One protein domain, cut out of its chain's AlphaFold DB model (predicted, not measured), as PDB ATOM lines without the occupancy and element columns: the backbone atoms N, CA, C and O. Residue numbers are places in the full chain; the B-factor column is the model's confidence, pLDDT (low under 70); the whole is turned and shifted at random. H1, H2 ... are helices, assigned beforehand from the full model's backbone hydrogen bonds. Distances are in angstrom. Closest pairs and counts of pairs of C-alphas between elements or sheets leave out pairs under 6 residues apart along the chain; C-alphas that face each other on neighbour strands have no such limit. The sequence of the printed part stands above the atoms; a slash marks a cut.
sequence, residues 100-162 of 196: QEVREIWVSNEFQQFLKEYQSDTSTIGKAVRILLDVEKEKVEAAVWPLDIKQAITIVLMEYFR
ATOM      1  N   GLN A 100     168.884 166.990  98.686       77.81
ATOM      2  CA  GLN A 100     169.718 166.574  97.562       77.81
ATOM      3  C   GLN A 100     171.063 167.308  97.570       77.81
ATOM      4  O   GLN A 100     172.101 166.659  97.533       77.81
ATOM      5  N   GLU A 101     171.041 168.636  97.700       82.88
ATOM      6  CA  GLU A 101     172.261 169.446  97.776       82.88
ATOM      7  C   GLU A 101     173.140 169.016  98.955       82.88
ATOM      8  O   GLU A 101     174.345 168.857  98.794       82.88
ATOM      9  N   VAL A 102     172.540 168.754 100.124       87.50
ATOM     10  CA  VAL A 102     173.275 168.237 101.288       87.50
ATOM     11  C   VAL A 102     173.953 166.910 100.964       87.50
ATOM     12  O   VAL A 102     175.131 166.761 101.262       87.50
ATOM     13  N   ARG A 103     173.248 165.959 100.338       86.38
ATOM     14  CA  ARG A 103     173.819 164.655  99.953       86.38
ATOM     15  C   ARG A 103     174.966 164.800  98.949       86.38
ATOM     16  O   ARG A 103     175.951 164.078  99.068       86.38
ATOM     17  N   GLU A 104     174.844 165.719  97.995       89.38
ATOM     18  CA  GLU A 104     175.867 165.997  96.982       89.38
ATOM     19  C   GLU A 104     177.130 166.606  97.600       89.38
ATOM     20  O   GLU A 104     178.229 166.109  97.352       89.38
ATOM     21  N   ILE A 105     176.992 167.630  98.451       92.38
ATOM     22  CA  ILE A 105     178.162 168.220  99.115       92.38
ATOM     23  C   ILE A 105     178.781 167.257 100.123       92.38
ATOM     24  O   ILE A 105     179.987 167.287 100.310       92.38
ATOM     25  N   TRP A 106     178.000 166.372 100.754       93.12
ATOM     26  CA  TRP A 106     178.512 165.507 101.819       93.12
ATOM     27  C   TRP A 106     179.657 164.608 101.348       93.12
ATOM     28  O   TRP A 106     180.577 164.319 102.109       93.12
ATOM     29  N   VAL A 107     179.606 164.178 100.087       92.75
ATOM     30  CA  VAL A 107     180.629 163.329  99.461       92.75
ATOM     31  C   VAL A 107     181.702 164.130  98.718       92.75
ATOM     32  O   VAL A 107     182.628 163.536  98.168       92.75
ATOM     33  N   SER A 108     181.594 165.461  98.674       95.00
ATOM     34  CA  SER A 108     182.547 166.304  97.956       95.00
ATOM     35  C   SER A 108     183.864 166.445  98.717       95.00
ATOM     36  O   SER A 108     183.914 166.446  99.951       95.00
ATOM     37  N   ASN A 109     184.961 166.600  97.973       96.00
ATOM     38  CA  ASN A 109     186.282 166.790  98.569       96.00
ATOM     39  C   ASN A 109     186.340 168.082  99.389       96.00
ATOM     40  O   ASN A 109     186.987 168.121 100.432       96.00
ATOM     41  N   GLU A 110     185.646 169.125  98.934       95.12
ATOM     42  CA  GLU A 110     185.592 170.429  99.586       95.12
ATOM     43  C   GLU A 110     184.948 170.329 100.970       95.12
ATOM     44  O   GLU A 110     185.485 170.856 101.944       95.12
ATOM     45  N   PHE A 111     183.819 169.625 101.083       95.25
ATOM     46  CA  PHE A 111     183.135 169.461 102.363       95.25
ATOM     47  C   PHE A 111     183.913 168.538 103.305       95.25
ATOM     48  O   PHE A 111     184.070 168.835 104.487       95.25
ATOM     49  N   GLN A 112     184.481 167.452 102.783       95.38
ATOM     50  CA  GLN A 112     185.321 166.550 103.572       95.38
ATOM     51  C   GLN A 112     186.589 167.242 104.093       95.38
ATOM     52  O   GLN A 112     187.035 166.980 105.212       95.38
ATOM     53  N   GLN A 113     187.165 168.154 103.308       95.56
ATOM     54  CA  GLN A 113     188.283 168.986 103.739       95.56
ATOM     55  C   GLN A 113     187.857 169.980 104.828       95.56
ATOM     56  O   GLN A 113     188.534 170.076 105.850       95.56
ATOM     57  N   PHE A 114     186.700 170.627 104.667       95.69
ATOM     58  CA  PHE A 114     186.105 171.486 105.693       95.69
ATOM     59  C   PHE A 114     185.931 170.751 107.032       95.69
ATOM     60  O   PHE A 114     186.343 171.260 108.071       95.69
ATOM     61  N   LEU A 115     185.411 169.516 107.038       95.88
ATOM     62  CA  LEU A 115     185.312 168.721 108.271       95.88
ATOM     63  C   LEU A 115     186.687 168.480 108.912       95.88
ATOM     64  O   LEU A 115     186.844 168.616 110.122       95.88
ATOM     65  N   LYS A 116     187.714 168.155 108.122       93.88
ATOM     66  CA  LYS A 116     189.069 167.917 108.652       93.88
ATOM     67  C   LYS A 116     189.678 169.165 109.287       93.88
ATOM     68  O   LYS A 116     190.338 169.045 110.317       93.88
ATOM     69  N   GLU A 117     189.438 170.342 108.717       95.06
ATOM     70  CA  GLU A 117     189.952 171.620 109.234       95.06
ATOM     71  C   GLU A 117     189.451 171.926 110.650       95.06
ATOM     72  O   GLU A 117     190.208 172.424 111.481       95.06
ATOM     73  N   TYR A 118     188.208 171.554 110.956       95.25
ATOM     74  CA  TYR A 118     187.603 171.771 112.271       95.25
ATOM     75  C   TYR A 118     187.770 170.592 113.239       95.25
ATOM     76  O   TYR A 118     187.389 170.697 114.405       95.25
ATOM     77  N   GLN A 119     188.364 169.470 112.817       92.38
ATOM     78  CA  GLN A 119     188.469 168.262 113.644       92.38
ATOM     79  C   GLN A 119     189.197 168.511 114.980       92.38
ATOM     80  O   GLN A 119     188.810 167.963 116.021       92.38
ATOM     81  N   SER A 120     190.238 169.348 114.962       90.81
ATOM     82  CA  SER A 120     191.030 169.733 116.136       90.81
ATOM     83  C   SER A 120     190.520 170.994 116.845       90.81
ATOM     84  O   SER A 120     191.075 171.375 117.875       90.81
ATOM     85  N   ASP A 121     189.454 171.629 116.347       91.62
ATOM     86  CA  ASP A 121     188.909 172.852 116.934       91.62
ATOM     87  C   ASP A 121     188.148 172.556 118.246       91.62
ATOM     88  O   ASP A 121     187.379 171.601 118.375       91.62
ATOM     89  N   THR A 122     188.357 173.383 119.264       92.06
ATOM     90  CA  THR A 122     187.690 173.266 120.572       92.06
ATOM     91  C   THR A 122     186.336 173.983 120.627       92.06
ATOM     92  O   THR A 122     185.573 173.785 121.580       92.06
ATOM     93  N   SER A 123     186.018 174.772 119.598       93.38
ATOM     94  CA  SER A 123     184.762 175.498 119.435       93.38
ATOM     95  C   SER A 123     183.551 174.571 119.238       93.38
ATOM     96  O   SER A 123     183.655 173.342 119.154       93.38
ATOM     97  N   THR A 124     182.361 175.171 119.167       91.06
ATOM     98  CA  THR A 124     181.096 174.461 118.927       91.06
ATOM     99  C   THR A 124     181.116 173.656 117.626       91.06
ATOM    100  O   THR A 124     180.665 172.510 117.625       91.06
ATOM    101  N   ILE A 125     181.677 174.208 116.544       93.44
ATOM    102  CA  ILE A 125     181.791 173.485 115.271       93.44
ATOM    103  C   ILE A 125     182.755 172.306 115.390       93.44
ATOM    104  O   ILE A 125     182.410 171.211 114.960       93.44
ATOM    105  N   GLY A 126     183.908 172.470 116.041       94.44
ATOM    106  CA  GLY A 126     184.847 171.358 116.192       94.44
ATOM    107  C   GLY A 126     184.278 170.194 117.007       94.44
ATOM    108  O   GLY A 126     184.512 169.028 116.686       94.44
ATOM    109  N   LYS A 127     183.452 170.484 118.024       92.88
ATOM    110  CA  LYS A 127     182.689 169.452 118.753       92.88
ATOM    111  C   LYS A 127     181.690 168.732 117.846       92.88
ATOM    112  O   LYS A 127     181.653 167.506 117.865       92.88
ATOM    113  N   ALA A 128     180.922 169.475 117.049       93.56
ATOM    114  CA  ALA A 128     179.976 168.905 116.092       93.56
ATOM    115  C   ALA A 128     180.682 168.006 115.063       93.56
ATOM    116  O   ALA A 128     180.280 166.867 114.855       93.56
ATOM    117  N   VAL A 129     181.789 168.473 114.487       95.25
ATOM    118  CA  VAL A 129     182.591 167.716 113.521       95.25
ATOM    119  C   VAL A 129     183.109 166.404 114.104       95.25
ATOM    120  O   VAL A 129     183.013 165.373 113.442       95.25
ATOM    121  N   ARG A 130     183.623 166.403 115.342       93.06
ATOM    122  CA  ARG A 130     184.086 165.163 115.988       93.06
ATOM    123  C   ARG A 130     182.970 164.136 116.137       93.06
ATOM    124  O   ARG A 130     183.182 162.992 115.758       93.06
ATOM    125  N   ILE A 131     181.782 164.561 116.580       91.62
ATOM    126  CA  ILE A 131     180.606 163.681 116.663       91.62
ATOM    127  C   ILE A 131     180.340 163.013 115.308       91.62
ATOM    128  O   ILE A 131     180.162 161.800 115.250       91.62
ATOM    129  N   LEU A 132     180.359 163.777 114.209       91.25
ATOM    130  CA  LEU A 132     180.097 163.226 112.874       91.25
ATOM    131  C   LEU A 132     181.190 162.252 112.407       91.25
ATOM    132  O   LEU A 132     180.869 161.197 111.863       91.25
ATOM    133  N   LEU A 133     182.464 162.574 112.644       89.81
ATOM    134  CA  LEU A 133     183.591 161.718 112.253       89.81
ATOM    135  C   LEU A 133     183.675 160.430 113.083       89.81
ATOM    136  O   LEU A 133     184.107 159.397 112.569       89.81
ATOM    137  N   ASP A 134     183.294 160.478 114.359       86.75
ATOM    138  CA  ASP A 134     183.262 159.300 115.228       86.75
ATOM    139  C   ASP A 134     182.108 158.364 114.840       86.75
ATOM    140  O   ASP A 134     182.294 157.146 114.825       86.75
ATOM    141  N   VAL A 135     180.961 158.927 114.428       85.31
ATOM    142  CA  VAL A 135     179.836 158.181 113.837       85.31
ATOM    143  C   VAL A 135     180.238 157.483 112.542       85.31
ATOM    144  O   VAL A 135     179.972 156.295 112.390       85.31
ATOM    145  N   GLU A 136     180.927 158.177 111.637       80.81
ATOM    146  CA  GLU A 136     181.380 157.597 110.366       80.81
ATOM    147  C   GLU A 136     182.392 156.455 110.557       80.81
ATOM    148  O   GLU A 136     182.391 155.485 109.803       80.81
ATOM    149  N   LYS A 137     183.249 156.540 111.582       81.88
ATOM    150  CA  LYS A 137     184.278 155.529 111.882       81.88
ATOM    151  C   LYS A 137     183.785 154.379 112.760       81.88
ATOM    152  O   LYS A 137     184.616 153.598 113.222       81.88
ATOM    153  N   GLU A 138     182.485 154.323 113.054       74.19
ATOM    154  CA  GLU A 138     181.888 153.388 114.019       74.19
ATOM    155  C   GLU A 138     182.555 153.443 115.412       74.19
ATOM    156  O   GLU A 138     182.441 152.521 116.217       74.19
ATOM    157  N   LYS A 139     183.231 154.553 115.743       62.88
ATOM    158  CA  LYS A 139     183.858 154.806 117.054       62.88
ATOM    159  C   LYS A 139     182.874 155.451 118.024       62.88
ATOM    160  O   LYS A 139     183.244 156.285 118.847       62.88
ATOM    161  N   VAL A 140     181.602 155.102 117.895       62.16
ATOM    162  CA  VAL A 140     180.542 155.677 118.709       62.16
ATOM    163  C   VAL A 140     180.595 154.982 120.061       62.16
ATOM    164  O   VAL A 140     180.298 153.792 120.164       62.16
ATOM    165  N   GLU A 141     180.991 155.702 121.113       60.38
ATOM    166  CA  GLU A 141     180.697 155.248 122.474       60.38
ATOM    167  C   GLU A 141     179.188 154.992 122.579       60.38
ATOM    168  O   GLU A 141     178.402 155.681 121.929       60.38
ATOM    169  N   ALA A 142     178.755 154.032 123.398       58.03
ATOM    170  CA  ALA A 142     177.362 153.565 123.496       58.03
ATOM    171  C   ALA A 142     176.308 154.636 123.906       58.03
ATOM    172  O   ALA A 142     175.187 154.284 124.265       58.03
ATOM    173  N   ALA A 143     176.646 155.929 123.871       59.66
ATOM    174  CA  ALA A 143     175.893 157.047 124.418       59.66
ATOM    175  C   ALA A 143     175.717 158.266 123.485       59.66
ATOM    176  O   ALA A 143     175.077 159.221 123.924       59.66
ATOM    177  N   VAL A 144     176.227 158.297 122.241       71.56
ATOM    178  CA  VAL A 144     175.935 159.453 121.361       71.56
ATOM    179  C   VAL A 144     174.452 159.434 120.994       71.56
ATOM    180  O   VAL A 144     173.980 158.544 120.281       71.56
ATOM    181  N   TRP A 145     173.694 160.403 121.505       81.81
ATOM    182  CA  TRP A 145     172.249 160.419 121.344       81.81
ATOM    183  C   TRP A 145     171.881 160.898 119.926       81.81
ATOM    184  O   TRP A 145     172.505 161.831 119.418       81.81
ATOM    185  N   PRO A 146     170.857 160.331 119.254       85.62
ATOM    186  CA  PRO A 146     170.491 160.747 117.896       85.62
ATOM    187  C   PRO A 146     170.213 162.249 117.724       85.62
ATOM    188  O   PRO A 146     170.405 162.781 116.629       85.62
ATOM    189  N   LEU A 147     169.790 162.960 118.780       82.12
ATOM    190  CA  LEU A 147     169.651 164.417 118.700       82.12
ATOM    191  C   LEU A 147     171.003 165.126 118.617       82.12
ATOM    192  O   LEU A 147     171.084 166.128 117.917       82.12
ATOM    193  N   ASP A 148     172.047 164.613 119.270       85.69
ATOM    194  CA  ASP A 148     173.391 165.196 119.207       85.69
ATOM    195  C   ASP A 148     173.950 165.081 117.789       85.69
ATOM    196  O   ASP A 148     174.527 166.032 117.267       85.69
ATOM    197  N   ILE A 149     173.690 163.953 117.116       87.75
ATOM    198  CA  ILE A 149     174.031 163.758 115.700       87.75
ATOM    199  C   ILE A 149     173.255 164.750 114.833       87.75
ATOM    200  O   ILE A 149     173.849 165.462 114.025       87.75
ATOM    201  N   LYS A 150     171.932 164.846 115.022       86.19
ATOM    202  CA  LYS A 150     171.097 165.812 114.292       86.19
ATOM    203  C   LYS A 150     171.620 167.239 114.477       86.19
ATOM    204  O   LYS A 150     171.768 167.967 113.502       86.19
ATOM    205  N   GLN A 151     171.915 167.633 115.712       84.75
ATOM    206  CA  GLN A 151     172.416 168.962 116.042       84.75
ATOM    207  C   GLN A 151     173.812 169.208 115.455       84.75
ATOM    208  O   GLN A 151     174.078 170.302 114.960       84.75
ATOM    209  N   ALA A 152     174.680 168.198 115.449       90.75
ATOM    210  CA  ALA A 152     175.991 168.280 114.826       90.75
ATOM    211  C   ALA A 152     175.895 168.494 113.307       90.75
ATOM    212  O   ALA A 152     176.549 169.395 112.785       90.75
ATOM    213  N   ILE A 153     175.023 167.744 112.612       90.50
ATOM    214  CA  ILE A 153     174.731 167.949 111.182       90.50
ATOM    215  C   ILE A 153     174.268 169.390 110.950       90.50
ATOM    216  O   ILE A 153     174.800 170.085 110.087       90.50
ATOM    217  N   THR A 154     173.307 169.857 111.750       85.38
ATOM    218  CA  THR A 154     172.780 171.221 111.683       85.38
ATOM    219  C   THR A 154     173.895 172.269 111.800       85.38
ATOM    220  O   THR A 154     173.994 173.134 110.936       85.38
ATOM    221  N   ILE A 155     174.759 172.183 112.819       88.62
ATOM    222  CA  ILE A 155     175.860 173.140 113.046       88.62
ATOM    223  C   ILE A 155     176.841 173.157 111.870       88.62
ATOM    224  O   ILE A 155     177.205 174.223 111.378       88.62
ATOM    225  N   VAL A 156     177.255 171.980 111.402       93.50
ATOM    226  CA  VAL A 156     178.235 171.844 110.319       93.50
ATOM    227  C   VAL A 156     177.695 172.413 109.011       93.50
ATOM    228  O   VAL A 156     178.384 173.187 108.350       93.50
ATOM    229  N   LEU A 157     176.452 172.082 108.649       90.25
ATOM    230  CA  LEU A 157     175.832 172.612 107.436       90.25
ATOM    231  C   LEU A 157     175.662 174.132 107.513       90.25
ATOM    232  O   LEU A 157     175.921 174.821 106.530       90.25
ATOM    233  N   MET A 158     175.288 174.680 108.672       84.44
ATOM    234  CA  MET A 158     175.212 176.134 108.847       84.44
ATOM    235  C   MET A 158     176.548 176.817 108.576       84.44
ATOM    236  O   MET A 158     176.604 177.750 107.780       84.44
ATOM    237  N   GLU A 159     177.614 176.370 109.234       90.19
ATOM    238  CA  GLU A 159     178.940 176.975 109.098       90.19
ATOM    239  C   GLU A 159     179.524 176.786 107.696       90.19
ATOM    240  O   GLU A 159     180.259 177.644 107.213       90.19
ATOM    241  N   TYR A 160     179.133 175.721 106.997       91.94
ATOM    242  CA  TYR A 160     179.494 175.527 105.599       91.94
ATOM    243  C   TYR A 160     178.738 176.479 104.657       91.94
ATOM    244  O   TYR A 160     179.333 177.125 103.794       91.94
ATOM    245  N   PHE A 161     177.417 176.609 104.810       87.00
ATOM    246  CA  PHE A 161     176.590 177.405 103.900       87.00
ATOM    247  C   PHE A 161     176.622 178.911 104.186       87.00
ATOM    248  O   PHE A 161     176.442 179.719 103.269       87.00
ATOM    249  N   ARG A 162     176.892 179.319 105.428       85.69
ATOM    250  CA  ARG A 162     176.857 180.723 105.842       85.69
ATOM    251  C   ARG A 162     177.882 181.606 105.133       85.69
ATOM    252  O   ARG A 162     177.475 182.651 104.648       85.69
TER     253      ARG A 162
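AT A GLANCE: This is residues 100 to 162 of the 196 residues of an uncharacterized protein of Firmicutes bacterium AM31-12AC (UniProt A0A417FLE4). Two helices, H3 and H4, cross each other steeply and closely, and H2 completes a triangle with them, touching H3 near its beginning. The short first helix, H1, is near H2 at one end of the domain, and a loop of residues 137 to 145 joins H3 to H4 at the other end. The printed part has 63 residues with four named helices in the order H1, H2, H3, H4 and no named strand, and its class is all helix. It is compact, with a radius of gyration of the C-alphas of 11.2 A, and spans 30 by 26 by 18 A.

IN THESE COORDINATES: H1, residues 100 to 106, begins at C-alpha 100 (169.718, 166.574, 97.562) and is 9.8 A long from first to last C-alpha. H2, residues 109 to 118, is 14.6 A long. H3, residues 124 to 136, is 18.9 A long and begins at C-alpha 124 (181.096, 174.461, 118.927). H4, residues 146 to 162, is 24.2 A long and ends at C-alpha 162 (176.857, 180.723, 105.842).

HOW THE PARTS SIT: H1 is close to but not clearly touching H2; their closest C-alphas, those of Ile 105 and Phe 111, are 6.1 A apart. H2 touches H3, which meets it with residues 125 to 129 alone; the closest C-alphas, those of Tyr 118 and Gly 126, are 4.8 A apart. H3 and H4 touch at a steep tilt of 59 degrees, opposite ways, and their closest C-alphas, Ala 128 and Ala 152, are 4.2 A apart. H1 and H3 are apart. In H1, H2, H3 and H4 every O i to N i+4 pair is within hydrogen-bond range.

THE WHOLE: The two C-alphas farthest apart, those of Ala 142 and Arg 162, are 32.4 A apart. The printed part has no cut. The links H1 to H2 and H2 to H3 are tight, and H3 to H4 is short. Mean pLDDT of the printed part is 87.2, and residues 139 to 143 are under 70.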